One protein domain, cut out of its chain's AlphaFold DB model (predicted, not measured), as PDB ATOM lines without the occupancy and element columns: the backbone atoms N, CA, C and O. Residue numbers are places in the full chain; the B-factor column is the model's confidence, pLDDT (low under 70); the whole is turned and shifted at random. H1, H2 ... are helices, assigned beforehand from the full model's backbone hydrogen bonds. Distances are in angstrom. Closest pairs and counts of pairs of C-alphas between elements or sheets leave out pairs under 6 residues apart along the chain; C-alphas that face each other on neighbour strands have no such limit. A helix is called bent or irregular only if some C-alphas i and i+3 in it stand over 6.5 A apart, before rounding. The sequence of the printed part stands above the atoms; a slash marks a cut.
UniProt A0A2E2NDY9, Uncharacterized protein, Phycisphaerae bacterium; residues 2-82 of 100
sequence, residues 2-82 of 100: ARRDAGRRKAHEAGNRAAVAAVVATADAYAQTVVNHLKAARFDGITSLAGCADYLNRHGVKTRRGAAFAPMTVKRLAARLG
ATOM      1  N   ALA A   2      56.535   3.549  -1.334       60.06
ATOM      2  CA  ALA A   2      55.057   3.593  -1.358       60.06
ATOM      3  C   ALA A   2      54.352   3.347  -2.720       60.06
ATOM      4  O   ALA A   2      53.254   2.797  -2.759       60.06
ATOM      5  N   ARG A   3      54.961   3.713  -3.862       57.41
ATOM      6  CA  ARG A   3      54.323   3.538  -5.188       57.41
ATOM      7  C   ARG A   3      54.241   2.074  -5.649       57.41
ATOM      8  O   ARG A   3      53.307   1.718  -6.363       57.41
ATOM      9  N   ARG A   4      55.182   1.217  -5.224       58.19
ATOM     10  CA  ARG A   4      55.195  -0.216  -5.580       58.19
ATOM     11  C   ARG A   4      54.083  -1.003  -4.874       58.19
ATOM     12  O   ARG A   4      53.517  -1.905  -5.484       58.19
ATOM     13  N   ASP A   5      53.718  -0.640  -3.644       58.72
ATOM     14  CA  ASP A   5      52.634  -1.317  -2.914       58.72
ATOM     15  C   ASP A   5      51.241  -0.981  -3.440       58.72
ATOM     16  O   ASP A   5      50.395  -1.869  -3.557       58.72
ATOM     17  N   ALA A   6      51.012   0.269  -3.846       62.50
ATOM     18  CA  ALA A   6      49.752   0.662  -4.475       62.50
ATOM     19  C   ALA A   6      49.511  -0.085  -5.801       62.50
ATOM     20  O   ALA A   6      48.388  -0.507  -6.080       62.50
ATOM     21  N   GLY A   7      50.572  -0.299  -6.592       63.00
ATOM     22  CA  GLY A   7      50.511  -1.073  -7.833       63.00
ATOM     23  C   GLY A   7      50.158  -2.544  -7.598       63.00
ATOM     24  O   GLY A   7      49.249  -3.064  -8.242       63.00
ATOM     25  N   ARG A   8      50.804  -3.198  -6.620       62.09
ATOM     26  CA  ARG A   8      50.494  -4.594  -6.261       62.09
ATOM     27  C   ARG A   8      49.068  -4.753  -5.754       62.09
ATOM     28  O   ARG A   8      48.377  -5.664  -6.191       62.09
ATOM     29  N   ARG A   9      48.597  -3.860  -4.880       60.31
ATOM     30  CA  ARG A   9      47.240  -3.949  -4.321       60.31
ATOM     31  C   ARG A   9      46.167  -3.801  -5.409       60.31
ATOM     32  O   ARG A   9      45.247  -4.612  -5.447       60.31
ATOM     33  N   LYS A  10      46.334  -2.859  -6.347       60.78
ATOM     34  CA  LYS A  10      45.436  -2.712  -7.510       60.78
ATOM     35  C   LYS A  10      45.480  -3.917  -8.452       60.78
ATOM     36  O   LYS A  10      44.431  -4.354  -8.914       60.78
ATOM     37  N   ALA A  11      46.663  -4.475  -8.717       57.56
ATOM     38  CA  ALA A  11      46.801  -5.675  -9.542       57.56
ATOM     39  C   ALA A  11      46.149  -6.906  -8.884       57.56
ATOM     40  O   ALA A  11      45.431  -7.648  -9.551       57.56
ATOM     41  N   HIS A  12      46.323  -7.084  -7.571       54.22
ATOM     42  CA  HIS A  12      45.644  -8.129  -6.803       54.22
ATOM     43  C   HIS A  12      44.125  -7.949  -6.803       54.22
ATOM     44  O   HIS A  12      43.399  -8.924  -6.960       54.22
ATOM     45  N   GLU A  13      43.633  -6.719  -6.663       60.91
ATOM     46  CA  GLU A  13      42.200  -6.436  -6.686       60.91
ATOM     47  C   GLU A  13      41.587  -6.688  -8.072       60.91
ATOM     48  O   GLU A  13      40.539  -7.327  -8.174       60.91
ATOM     49  N   ALA A  14      42.259  -6.261  -9.145       63.72
ATOM     50  CA  ALA A  14      41.835  -6.530 -10.517       63.72
ATOM     51  C   ALA A  14      41.856  -8.037 -10.840       63.72
ATOM     52  O   ALA A  14      40.874  -8.564 -11.368       63.72
ATOM     53  N   GLY A  15      42.923  -8.744 -10.456       66.31
ATOM     54  CA  GLY A  15      43.021 -10.199 -10.596       66.31
ATOM     55  C   GLY A  15      41.945 -10.940  -9.799       66.31
ATOM     56  O   GLY A  15      41.324 -11.870 -10.310       66.31
ATOM     57  N   ASN A  16      41.646 -10.479  -8.581       78.38
ATOM     58  CA  ASN A  16      40.577 -11.033  -7.752       78.38
ATOM     59  C   ASN A  16      39.197 -10.812  -8.387       78.38
ATOM     60  O   ASN A  16      38.390 -11.735  -8.430       78.38
ATOM     61  N   ARG A  17      38.926  -9.625  -8.944       72.81
ATOM     62  CA  ARG A  17      37.660  -9.352  -9.647       72.81
ATOM     63  C   ARG A  17      37.477 -10.259 -10.864       72.81
ATOM     64  O   ARG A  17      36.392 -10.810 -11.033       72.81
ATOM     65  N   ALA A  18      38.523 -10.460 -11.666       77.62
ATOM     66  CA  ALA A  18      38.474 -11.370 -12.810       77.62
ATOM     67  C   ALA A  18      38.219 -12.827 -12.377       77.62
ATOM     68  O   ALA A  18      37.364 -13.505 -12.948       77.62
ATOM     69  N   ALA A  19      38.894 -13.287 -11.318       76.25
ATOM     70  CA  ALA A  19      38.674 -14.619 -10.757       76.25
ATOM     71  C   ALA A  19      37.240 -14.794 -10.223       76.25
ATOM     72  O   ALA A  19      36.591 -15.804 -10.496       76.25
ATOM     73  N   VAL A  20      36.713 -13.792  -9.513       78.88
ATOM     74  CA  VAL A  20      35.330 -13.789  -9.014       78.88
ATOM     75  C   VAL A  20      34.329 -13.826 -10.170       78.88
ATOM     76  O   VAL A  20      33.397 -14.628 -10.127       78.88
ATOM     77  N   ALA A  21      34.531 -13.028 -11.221       79.12
ATOM     78  CA  ALA A  21      33.654 -13.015 -12.392       79.12
ATOM     79  C   ALA A  21      33.600 -14.385 -13.089       79.12
ATOM     80  O   ALA A  21      32.514 -14.880 -13.393       79.12
ATOM     81  N   ALA A  22      34.748 -15.049 -13.262       80.12
ATOM     82  CA  ALA A  22      34.804 -16.393 -13.835       80.12
ATOM     83  C   ALA A  22      34.066 -17.432 -12.968       80.12
ATOM     84  O   ALA A  22      33.347 -18.292 -13.490       80.12
ATOM     85  N   VAL A  23      34.191 -17.339 -11.639       78.50
ATOM     86  CA  VAL A  23      33.461 -18.203 -10.693       78.50
ATOM     87  C   VAL A  23      31.951 -17.971 -10.779       78.50
ATOM     88  O   VAL A  23      31.191 -18.942 -10.765       78.50
ATOM     89  N   VAL A  24      31.511 -16.714 -10.891       79.81
ATOM     90  CA  VAL A  24      30.092 -16.362 -11.044       79.81
ATOM     91  C   VAL A  24      29.538 -16.923 -12.351       79.81
ATOM     92  O   VAL A  24      28.602 -17.715 -12.294       79.81
ATOM     93  N   ALA A  25      30.186 -16.654 -13.488       83.38
ATOM     94  CA  ALA A  25      29.752 -17.161 -14.794       83.38
ATOM     95  C   ALA A  25      29.649 -18.697 -14.823       83.38
ATOM     96  O   ALA A  25      28.690 -19.273 -15.335       83.38
ATOM     97  N   THR A  26      30.612 -19.378 -14.198       83.25
ATOM     98  CA  THR A  26      30.620 -20.841 -14.057       83.25
ATOM     99  C   THR A  26      29.440 -21.350 -13.224       83.25
ATOM    100  O   THR A  26      28.870 -22.406 -13.528       83.25
ATOM    101  N   ALA A  27      29.087 -20.630 -12.156       79.50
ATOM    102  CA  ALA A  27      27.958 -20.959 -11.293       79.50
ATOM    103  C   ALA A  27      26.611 -20.672 -11.969       79.50
ATOM    104  O   ALA A  27      25.680 -21.451 -11.780       79.50
ATOM    105  N   ASP A  28      26.521 -19.613 -12.771       85.19
ATOM    106  CA  ASP A  28      25.311 -19.232 -13.504       85.19
ATOM    107  C   ASP A  28      25.027 -20.222 -14.639       85.19
ATOM    108  O   ASP A  28      23.917 -20.747 -14.738       85.19
ATOM    109  N   ALA A  29      26.052 -20.591 -15.415       87.44
ATOM    110  CA  ALA A  29      25.938 -21.635 -16.434       87.44
ATOM    111  C   ALA A  29      25.466 -22.966 -15.829       87.44
ATOM    112  O   ALA A  29      24.606 -23.643 -16.385       87.44
ATOM    113  N   TYR A  30      25.992 -23.326 -14.655       87.19
ATOM    114  CA  TYR A  30      25.540 -24.513 -13.937       87.19
ATOM    115  C   TYR A  30      24.107 -24.366 -13.398       87.19
ATOM    116  O   TYR A  30      23.340 -25.322 -13.414       87.19
ATOM    117  N   ALA A  31      23.708 -23.177 -12.938       87.12
ATOM    118  CA  ALA A  31      22.332 -22.934 -12.511       87.12
ATOM    119  C   ALA A  31      21.337 -23.191 -13.652       87.12
ATOM    120  O   ALA A  31      20.284 -23.791 -13.431       87.12
ATOM    121  N   GLN A  32      21.706 -22.825 -14.880       89.62
ATOM    122  CA  GLN A  32      20.875 -23.071 -16.050       89.62
ATOM    123  C   GLN A  32      20.684 -24.564 -16.350       89.62
ATOM    124  O   GLN A  32      19.613 -24.949 -16.810       89.62
ATOM    125  N   THR A  33      21.655 -25.434 -16.048       90.44
ATOM    126  CA  THR A  33      21.493 -26.884 -16.282       90.44
ATOM    127  C   THR A  33      20.534 -27.540 -15.287       90.44
ATOM    128  O   THR A  33      19.926 -28.560 -15.600       90.44
ATOM    129  N   VAL A  34      20.356 -26.953 -14.101       89.88
ATOM    130  CA  VAL A  34      19.483 -27.487 -13.041       89.88
ATOM    131  C   VAL A  34      18.109 -26.809 -12.970       89.88
ATOM    132  O   VAL A  34      17.266 -27.220 -12.171       89.88
ATOM    133  N   VAL A  35      17.843 -25.800 -13.810       92.00
ATOM    134  CA  VAL A  35      16.591 -25.022 -13.782       92.00
ATOM    135  C   VAL A  35      15.349 -25.893 -13.985       92.00
ATOM    136  O   VAL A  35      14.348 -25.706 -13.294       92.00
ATOM    137  N   ASN A  36      15.421 -26.883 -14.878       92.75
ATOM    138  CA  ASN A  36      14.302 -27.784 -15.157       92.75
ATOM    139  C   ASN A  36      13.979 -28.663 -13.945       92.75
ATOM    140  O   ASN A  36      12.808 -28.837 -13.624       92.75
ATOM    141  N   HIS A  37      14.994 -29.121 -13.206       93.25
ATOM    142  CA  HIS A  37      14.777 -29.875 -11.971       93.25
ATOM    143  C   HIS A  37      14.150 -29.020 -10.867       93.25
ATOM    144  O   HIS A  37      13.292 -29.505 -10.137       93.25
ATOM    145  N   LEU A  38      14.535 -27.745 -10.746       89.50
ATOM    146  CA  LEU A  38      13.916 -26.839  -9.770       89.50
ATOM    147  C   LEU A  38      12.451 -26.539 -10.112       89.50
ATOM    148  O   LEU A  38      11.615 -26.466  -9.213       89.50
ATOM    149  N   LYS A  39      12.131 -26.392 -11.403       90.31
ATOM    150  CA  LYS A  39      10.746 -26.246 -11.872       90.31
ATOM    151  C   LYS A  39       9.929 -27.515 -11.617       90.31
ATOM    152  O   LYS A  39       8.819 -27.398 -11.110       90.31
ATOM    153  N   ALA A  40      10.489 -28.691 -11.903       91.75
ATOM    154  CA  ALA A  40       9.842 -29.977 -11.649       91.75
ATOM    155  C   ALA A  40       9.567 -30.188 -10.153       91.75
ATOM    156  O   ALA A  40       8.426 -30.421  -9.778       91.75
ATOM    157  N   ALA A  41      10.558 -29.950  -9.284       90.69
ATOM    158  CA  ALA A  41      10.365 -30.007  -7.835       90.69
ATOM    159  C   ALA A  41       9.191 -29.124  -7.373       90.69
ATOM    160  O   ALA A  41       8.391 -29.526  -6.531       90.69
ATOM    161  N   ARG A  42       9.062 -27.917  -7.939       86.62
ATOM    162  CA  ARG A  42       7.965 -27.002  -7.606       86.62
ATOM    163  C   ARG A  42       6.612 -27.481  -8.135       86.62
ATOM    164  O   ARG A  42       5.614 -27.291  -7.449       86.62
ATOM    165  N   PHE A  43       6.584 -28.076  -9.327       87.25
ATOM    166  CA  PHE A  43       5.384 -28.710  -9.879       87.25
ATOM    167  C   PHE A  43       4.914 -29.876  -8.998       87.25
ATOM    168  O   PHE A  43       3.724 -29.990  -8.729       87.25
ATOM    169  N   ASP A  44       5.853 -30.629  -8.424       86.88
ATOM    170  CA  ASP A  44       5.596 -31.708  -7.459       86.88
ATOM    171  C   ASP A  44       5.204 -31.195  -6.053       86.88
ATOM    172  O   ASP A  44       5.194 -31.947  -5.077       86.88
ATOM    173  N   GLY A  45       4.907 -29.898  -5.911       87.19
ATOM    174  CA  GLY A  45       4.453 -29.287  -4.661       87.19
ATOM    175  C   GLY A  45       5.560 -29.019  -3.639       87.19
ATOM    176  O   GLY A  45       5.274 -28.674  -2.492       87.19
ATOM    177  N   ILE A  46       6.836 -29.141  -4.013       90.00
ATOM    178  CA  ILE A  46       7.945 -28.871  -3.096       90.00
ATOM    179  C   ILE A  46       8.146 -27.361  -2.964       90.00
ATOM    180  O   ILE A  46       8.618 -26.678  -3.873       90.00
ATOM    181  N   THR A  47       7.833 -26.839  -1.782       86.38
ATOM    182  CA  THR A  47       7.880 -25.399  -1.483       86.38
ATOM    183  C   THR A  47       9.037 -24.992  -0.573       86.38
ATOM    184  O   THR A  47       9.168 -23.817  -0.225       86.38
ATOM    185  N   SER A  48       9.888 -25.937  -0.162       89.19
ATOM    186  CA  SER A  48      11.000 -25.680   0.756       89.19
ATOM    187  C   SER A  48      12.359 -25.947   0.112       89.19
ATOM    188  O   SER A  48      12.533 -26.875  -0.675       89.19
ATOM    189  N   LEU A  49      13.363 -25.165   0.515       92.25
ATOM    190  CA  LEU A  49      14.746 -25.337   0.058       92.25
ATOM    191  C   LEU A  49      15.320 -26.713   0.423       92.25
ATOM    192  O   LEU A  49      16.096 -27.274  -0.347       92.25
ATOM    193  N   ALA A  50      14.944 -27.241   1.592       93.31
ATOM    194  CA  ALA A  50      15.346 -28.573   2.032       93.31
ATOM    195  C   ALA A  50      14.715 -29.658   1.155       93.31
ATOM    196  O   ALA A  50      15.441 -30.471   0.593       93.31
ATOM    197  N   GLY A  51      13.404 -29.577   0.915       93.81
ATOM    198  CA  GLY A  51      12.725 -30.506   0.016       93.81
ATOM    199  C   GLY A  51      13.297 -30.476  -1.403       93.81
ATOM    200  O   GLY A  51      13.454 -31.527  -2.016       93.81
ATOM    201  N   CYS A  52      13.681 -29.302  -1.920       93.62
ATOM    202  CA  CYS A  52      14.333 -29.208  -3.227       93.62
ATOM    203  C   CYS A  52      15.725 -29.849  -3.232       93.62
ATOM    204  O   CYS A  52      16.084 -30.504  -4.208       93.62
ATOM    205  N   ALA A  53      16.515 -29.689  -2.167       95.56
ATOM    206  CA  ALA A  53      17.797 -30.379  -2.050       95.56
ATOM    207  C   ALA A  53      17.603 -31.904  -2.037       95.56
ATOM    208  O   ALA A  53      18.270 -32.612  -2.794       95.56
ATOM    209  N   ASP A  54      16.640 -32.400  -1.259       96.81
ATOM    210  CA  ASP A  54      16.314 -33.827  -1.200       96.81
ATOM    211  C   ASP A  54      15.792 -34.353  -2.535       96.81
ATOM    212  O   ASP A  54      16.117 -35.471  -2.928       96.81
ATOM    213  N   TYR A  55      14.991 -33.558  -3.249       96.00
ATOM    214  CA  TYR A  55      14.525 -33.882  -4.594       96.00
ATOM    215  C   TYR A  55      15.700 -34.050  -5.555       96.00
ATOM    216  O   TYR A  55      15.826 -35.099  -6.183       96.00
ATOM    217  N   LEU A  56      16.592 -33.056  -5.628       95.56
ATOM    218  CA  LEU A  56      17.761 -33.092  -6.511       95.56
ATOM    219  C   LEU A  56      18.645 -34.306  -6.211       95.56
ATOM    220  O   LEU A  56      19.027 -35.036  -7.123       95.56
ATOM    221  N   ASN A  57      18.915 -34.557  -4.930       96.75
ATOM    222  CA  ASN A  57      19.753 -35.672  -4.501       96.75
ATOM    223  C   ASN A  57      19.129 -37.037  -4.824       96.75
ATOM    224  O   ASN A  57      19.854 -37.931  -5.263       96.75
ATOM    225  N   ARG A  58      17.808 -37.190  -4.644       96.50
ATOM    226  CA  ARG A  58      17.063 -38.413  -5.002       96.50
ATOM    227  C   ARG A  58      17.048 -38.669  -6.507       96.50
ATOM    228  O   ARG A  58      17.135 -39.818  -6.918       96.50
ATOM    229  N   HIS A  59      17.023 -37.612  -7.316       94.19
ATOM    230  CA  HIS A  59      17.100 -37.696  -8.779       94.19
ATOM    231  C   HIS A  59      18.542 -37.804  -9.306       94.19
ATOM    232  O   HIS A  59      18.780 -37.635 -10.499       94.19
ATOM    233  N   GLY A  60      19.529 -38.047  -8.434       94.88
ATOM    234  CA  GLY A  60      20.930 -38.214  -8.831       94.88
ATOM    235  C   GLY A  60      21.631 -36.925  -9.263       94.88
ATOM    236  O   GLY A  60      22.799 -36.968  -9.648       94.88
ATOM    237  N   VAL A  61      20.976 -35.766  -9.157       94.75
ATOM    238  CA  VAL A  61      21.568 -34.478  -9.520       94.75
ATOM    239  C   VAL A  61      22.570 -34.081  -8.439       94.75
ATOM    240  O   VAL A  61      22.220 -33.871  -7.277       94.75
ATOM    241  N   LYS A  62      23.843 -33.972  -8.817       94.25
ATOM    242  CA  LYS A  62      24.933 -33.545  -7.931       94.25
ATOM    243  C   LYS A  62      25.382 -32.153  -8.298       94.25
ATOM    244  O   LYS A  62      25.312 -31.785  -9.457       94.25
ATOM    245  N   THR A  63      25.893 -31.405  -7.323       93.00
ATOM    246  CA  THR A  63      26.559 -30.121  -7.575       93.00
ATOM    247  C   THR A  63      27.675 -30.276  -8.610       93.00
ATOM    248  O   THR A  63      28.207 -31.366  -8.803       93.00
ATOM    249  N   ARG A  64      28.134 -29.169  -9.204       88.06
ATOM    250  CA  ARG A  64      29.241 -29.181 -10.178       88.06
ATOM    251  C   ARG A  64      30.513 -29.902  -9.700       88.06
ATOM    252  O   ARG A  64      31.280 -30.381 -10.522       88.06
ATOM    253  N   ARG A  65      30.752 -29.962  -8.385       88.12
ATOM    254  CA  ARG A  65      31.903 -30.657  -7.780       88.12
ATOM    255  C   ARG A  65      31.607 -32.115  -7.393       88.12
ATOM    256  O   ARG A  65      32.406 -32.719  -6.694       88.12
ATOM    257  N   GLY A  66      30.450 -32.655  -7.770       91.62
ATOM    258  CA  GLY A  66      30.021 -34.020  -7.450       91.62
ATOM    259  C   GLY A  66      29.390 -34.199  -6.063       91.62
ATOM    260  O   GLY A  66      28.896 -35.278  -5.752       91.62
ATOM    261  N   ALA A  67      29.346 -33.158  -5.227       94.38
ATOM    262  CA  ALA A  67      28.746 -33.242  -3.895       94.38
ATOM    263  C   ALA A  67      27.208 -33.211  -3.939       94.38
ATOM    264  O   ALA A  67      26.614 -32.674  -4.880       94.38
ATOM    265  N   ALA A  68      26.572 -33.731  -2.887       96.81
ATOM    266  CA  ALA A  68      25.134 -33.608  -2.670       96.81
ATOM    267  C   ALA A  68      24.706 -32.141  -2.487       96.81
ATOM    268  O   ALA A  68      25.471 -31.292  -2.016       96.81
ATOM    269  N   PHE A  69      23.463 -31.839  -2.848       95.69
ATOM    270  CA  PHE A  69      22.863 -30.537  -2.606       95.69
ATOM    271  C   PHE A  69      22.538 -30.347  -1.129       95.69
ATOM    272  O   PHE A  69      21.866 -31.172  -0.521       95.69
ATOM    273  N   ALA A  70      22.973 -29.209  -0.591       95.88
ATOM    274  CA  ALA A  70      22.494 -28.662   0.669       95.88
ATOM    275  C   ALA A  70      21.445 -27.560   0.402       95.88
ATOM    276  O   ALA A  70      21.521 -26.890  -0.638       95.88
ATOM    277  N   PRO A  71      20.529 -27.271   1.348       94.19
ATOM    278  CA  PRO A  71      19.481 -26.258   1.166       94.19
ATOM    279  C   PRO A  71      20.027 -24.864   0.812       94.19
ATOM    280  O   PRO A  71      19.470 -24.149  -0.021       94.19
ATOM    281  N   MET A  72      21.163 -24.475   1.402       94.19
ATOM    282  CA  MET A  72      21.810 -23.188   1.116       94.19
ATOM    283  C   MET A  72      22.334 -23.103  -0.325       94.19
ATOM    284  O   MET A  72      22.296 -22.040  -0.946       94.19
ATOM    285  N   THR A  73      22.799 -24.224  -0.880       93.62
ATOM    286  CA  THR A  73      23.232 -24.303  -2.280       93.62
ATOM    287  C   THR A  73      22.044 -24.098  -3.213       93.62
ATOM    288  O   THR A  73      22.145 -23.315  -4.155       93.62
ATOM    289  N   VAL A  74      20.898 -24.712  -2.901       93.31
ATOM    290  CA  VAL A  74      19.644 -24.506  -3.643       93.31
ATOM    291  C   VAL A  74      19.212 -23.042  -3.590       93.31
ATOM    292  O   VAL A  74      18.939 -22.463  -4.636       93.31
ATOM    293  N   LYS A  75      19.249 -22.400  -2.411       92.06
ATOM    294  CA  LYS A  75      18.924 -20.967  -2.264       92.06
ATOM    295  C   LYS A  75      19.745 -20.087  -3.208       92.06
ATOM    296  O   LYS A  75      19.204 -19.195  -3.853       92.06
ATOM    297  N   ARG A  76      21.056 -20.336  -3.293       91.94
ATOM    298  CA  ARG A  76      21.969 -19.563  -4.152       91.94
ATOM    299  C   ARG A  76      21.707 -19.786  -5.640       91.94
ATOM    300  O   ARG A  76      21.908 -18.864  -6.419       91.94
ATOM    301  N   LEU A  77      21.308 -20.991  -6.043       91.69
ATOM    302  CA  LEU A  77      20.924 -21.273  -7.430       91.69
ATOM    303  C   LEU A  77      19.589 -20.620  -7.776       91.69
ATOM    304  O   LEU A  77      19.481 -19.955  -8.796       91.69
ATOM    305  N   ALA A  78      18.606 -20.752  -6.889       88.94
ATOM    306  CA  ALA A  78      17.293 -20.152  -7.050       88.94
ATOM    307  C   ALA A  78      17.390 -18.628  -7.206       88.94
ATOM    308  O   ALA A  78      16.839 -18.076  -8.151       88.94
ATOM    309  N   ALA A  79      18.189 -17.968  -6.358       89.81
ATOM    310  CA  ALA A  79      18.437 -16.530  -6.449       89.81
ATOM    311  C   ALA A  79      19.053 -16.110  -7.795       89.81
ATOM    312  O   ALA A  79      18.629 -15.112  -8.367       89.81
ATOM    313  N   ARG A  80      20.011 -16.882  -8.328       89.38
ATOM    314  CA  ARG A  80      20.603 -16.627  -9.657       89.38
ATOM    315  C   ARG A  80      19.595 -16.767 -10.792       89.38
ATOM    316  O   ARG A  80      19.676 -16.042 -11.772       89.38
ATOM    317  N   LEU A  81      18.657 -17.699 -10.650       87.50
ATOM    318  CA  LEU A  81      17.627 -17.997 -11.647       87.50
ATOM    319  C   LEU A  81      16.372 -17.124 -11.497       87.50
ATOM    320  O   LEU A  81      15.417 -17.314 -12.245       87.50
ATOM    321  N   GLY A  82      16.327 -16.223 -10.508       85.94
ATOM    322  CA  GLY A  82      15.122 -15.452 -10.190       85.94
ATOM    323  C   GLY A  82      13.957 -16.307  -9.669       85.94
ATOM    324  O   GLY A  82      12.801 -15.904  -9.759       85.94
TER     325      GLY A  82
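AT A GLANCE: This is residues 2 to 82 of the 100 residues of an uncharacterized protein of Phycisphaerae bacterium (UniProt A0A2E2NDY9). A long, slender helical arm sticks out of a small, compact head: residues 2 to 23 of H1 stand free, and at its far end H1 bends, so that H1a reaches the head and H1b belongs to it. In the head H1b, H2 and H3 make a triangle, in which H2 touches both H1b and H3, while H3 packs crosswise on residues 28 to 31 of H1a. The printed part has 81 residues with three named helices, in the order H1, H2, H3, and no named strand; the class is all helix. The whole is only just extended, close to loose, with a radius of gyration of the C-alphas of 17.6 A, and its C-alphas span 61 by 24 by 18 A, a rod whose length the arm makes.

IN THESE COORDINATES: Find C-alpha 2 at (55.057, 3.593, -1.358), where H1, residues 2 to 43, begins. By its hydrogen bonds it was assigned as one helix, but it is bent: C-alphas 33 and 36 are 7.3 A apart. Its arm H1a, residues 2 to 33, runs 47.7 A to C-alpha 33 at (21.493, -26.884, -16.282). Its arm H1b, residues 36 to 43, covers 10.4 A. Next look at H2, residues 49 to 58, 14.2 A long. Last comes H3, residues 71 to 80, 14.5 A long, ending with C-alpha 80 at (20.603, -16.627, -9.657).

HOW THE PARTS SIT: Start at the bend, where H1a and H1b stand at a steep tilt of 59 degrees. H1a touches H3 with residues 28 to 31 alone; the closest C-alphas, of Ala 31 and Leu 77, are 5.5 A apart, and the lines are about perpendicular at 84 degrees. H1b touches H2, closest at the C-alphas of Ala 41 and Cys 52, 6.1 A apart, at a steep tilt of 60 degrees, opposite ways. H2 touches H3, closest at the C-alphas of Ala 50 and Pro 71, 4.8 A apart, about perpendicular at 79 degrees. The helix packing is mostly crossed. H1b and H3 are close but not clearly touching, with the closest C-alphas, of Leu 38 and Ala 78, 8.0 A apart. H1a and H2 are apart. In H1b, H2 and H3 every O i to N i+4 pair is within hydrogen-bond range; in H1a 27 of 28 are.

THE WHOLE: The two C-alphas farthest apart are those of Ala 2 and Asp 44, at 61.1 A. Without residues 2 to 23 the body spans 30 by 23 by 18 A. The printed part has no cut. The link from H1 to H2 is tight; the link from H2 to H3, residues 59 to 70, is long. Look for low confidence at residues 2 to 15, where pLDDT is under 70; the mean of the printed part is 84.3.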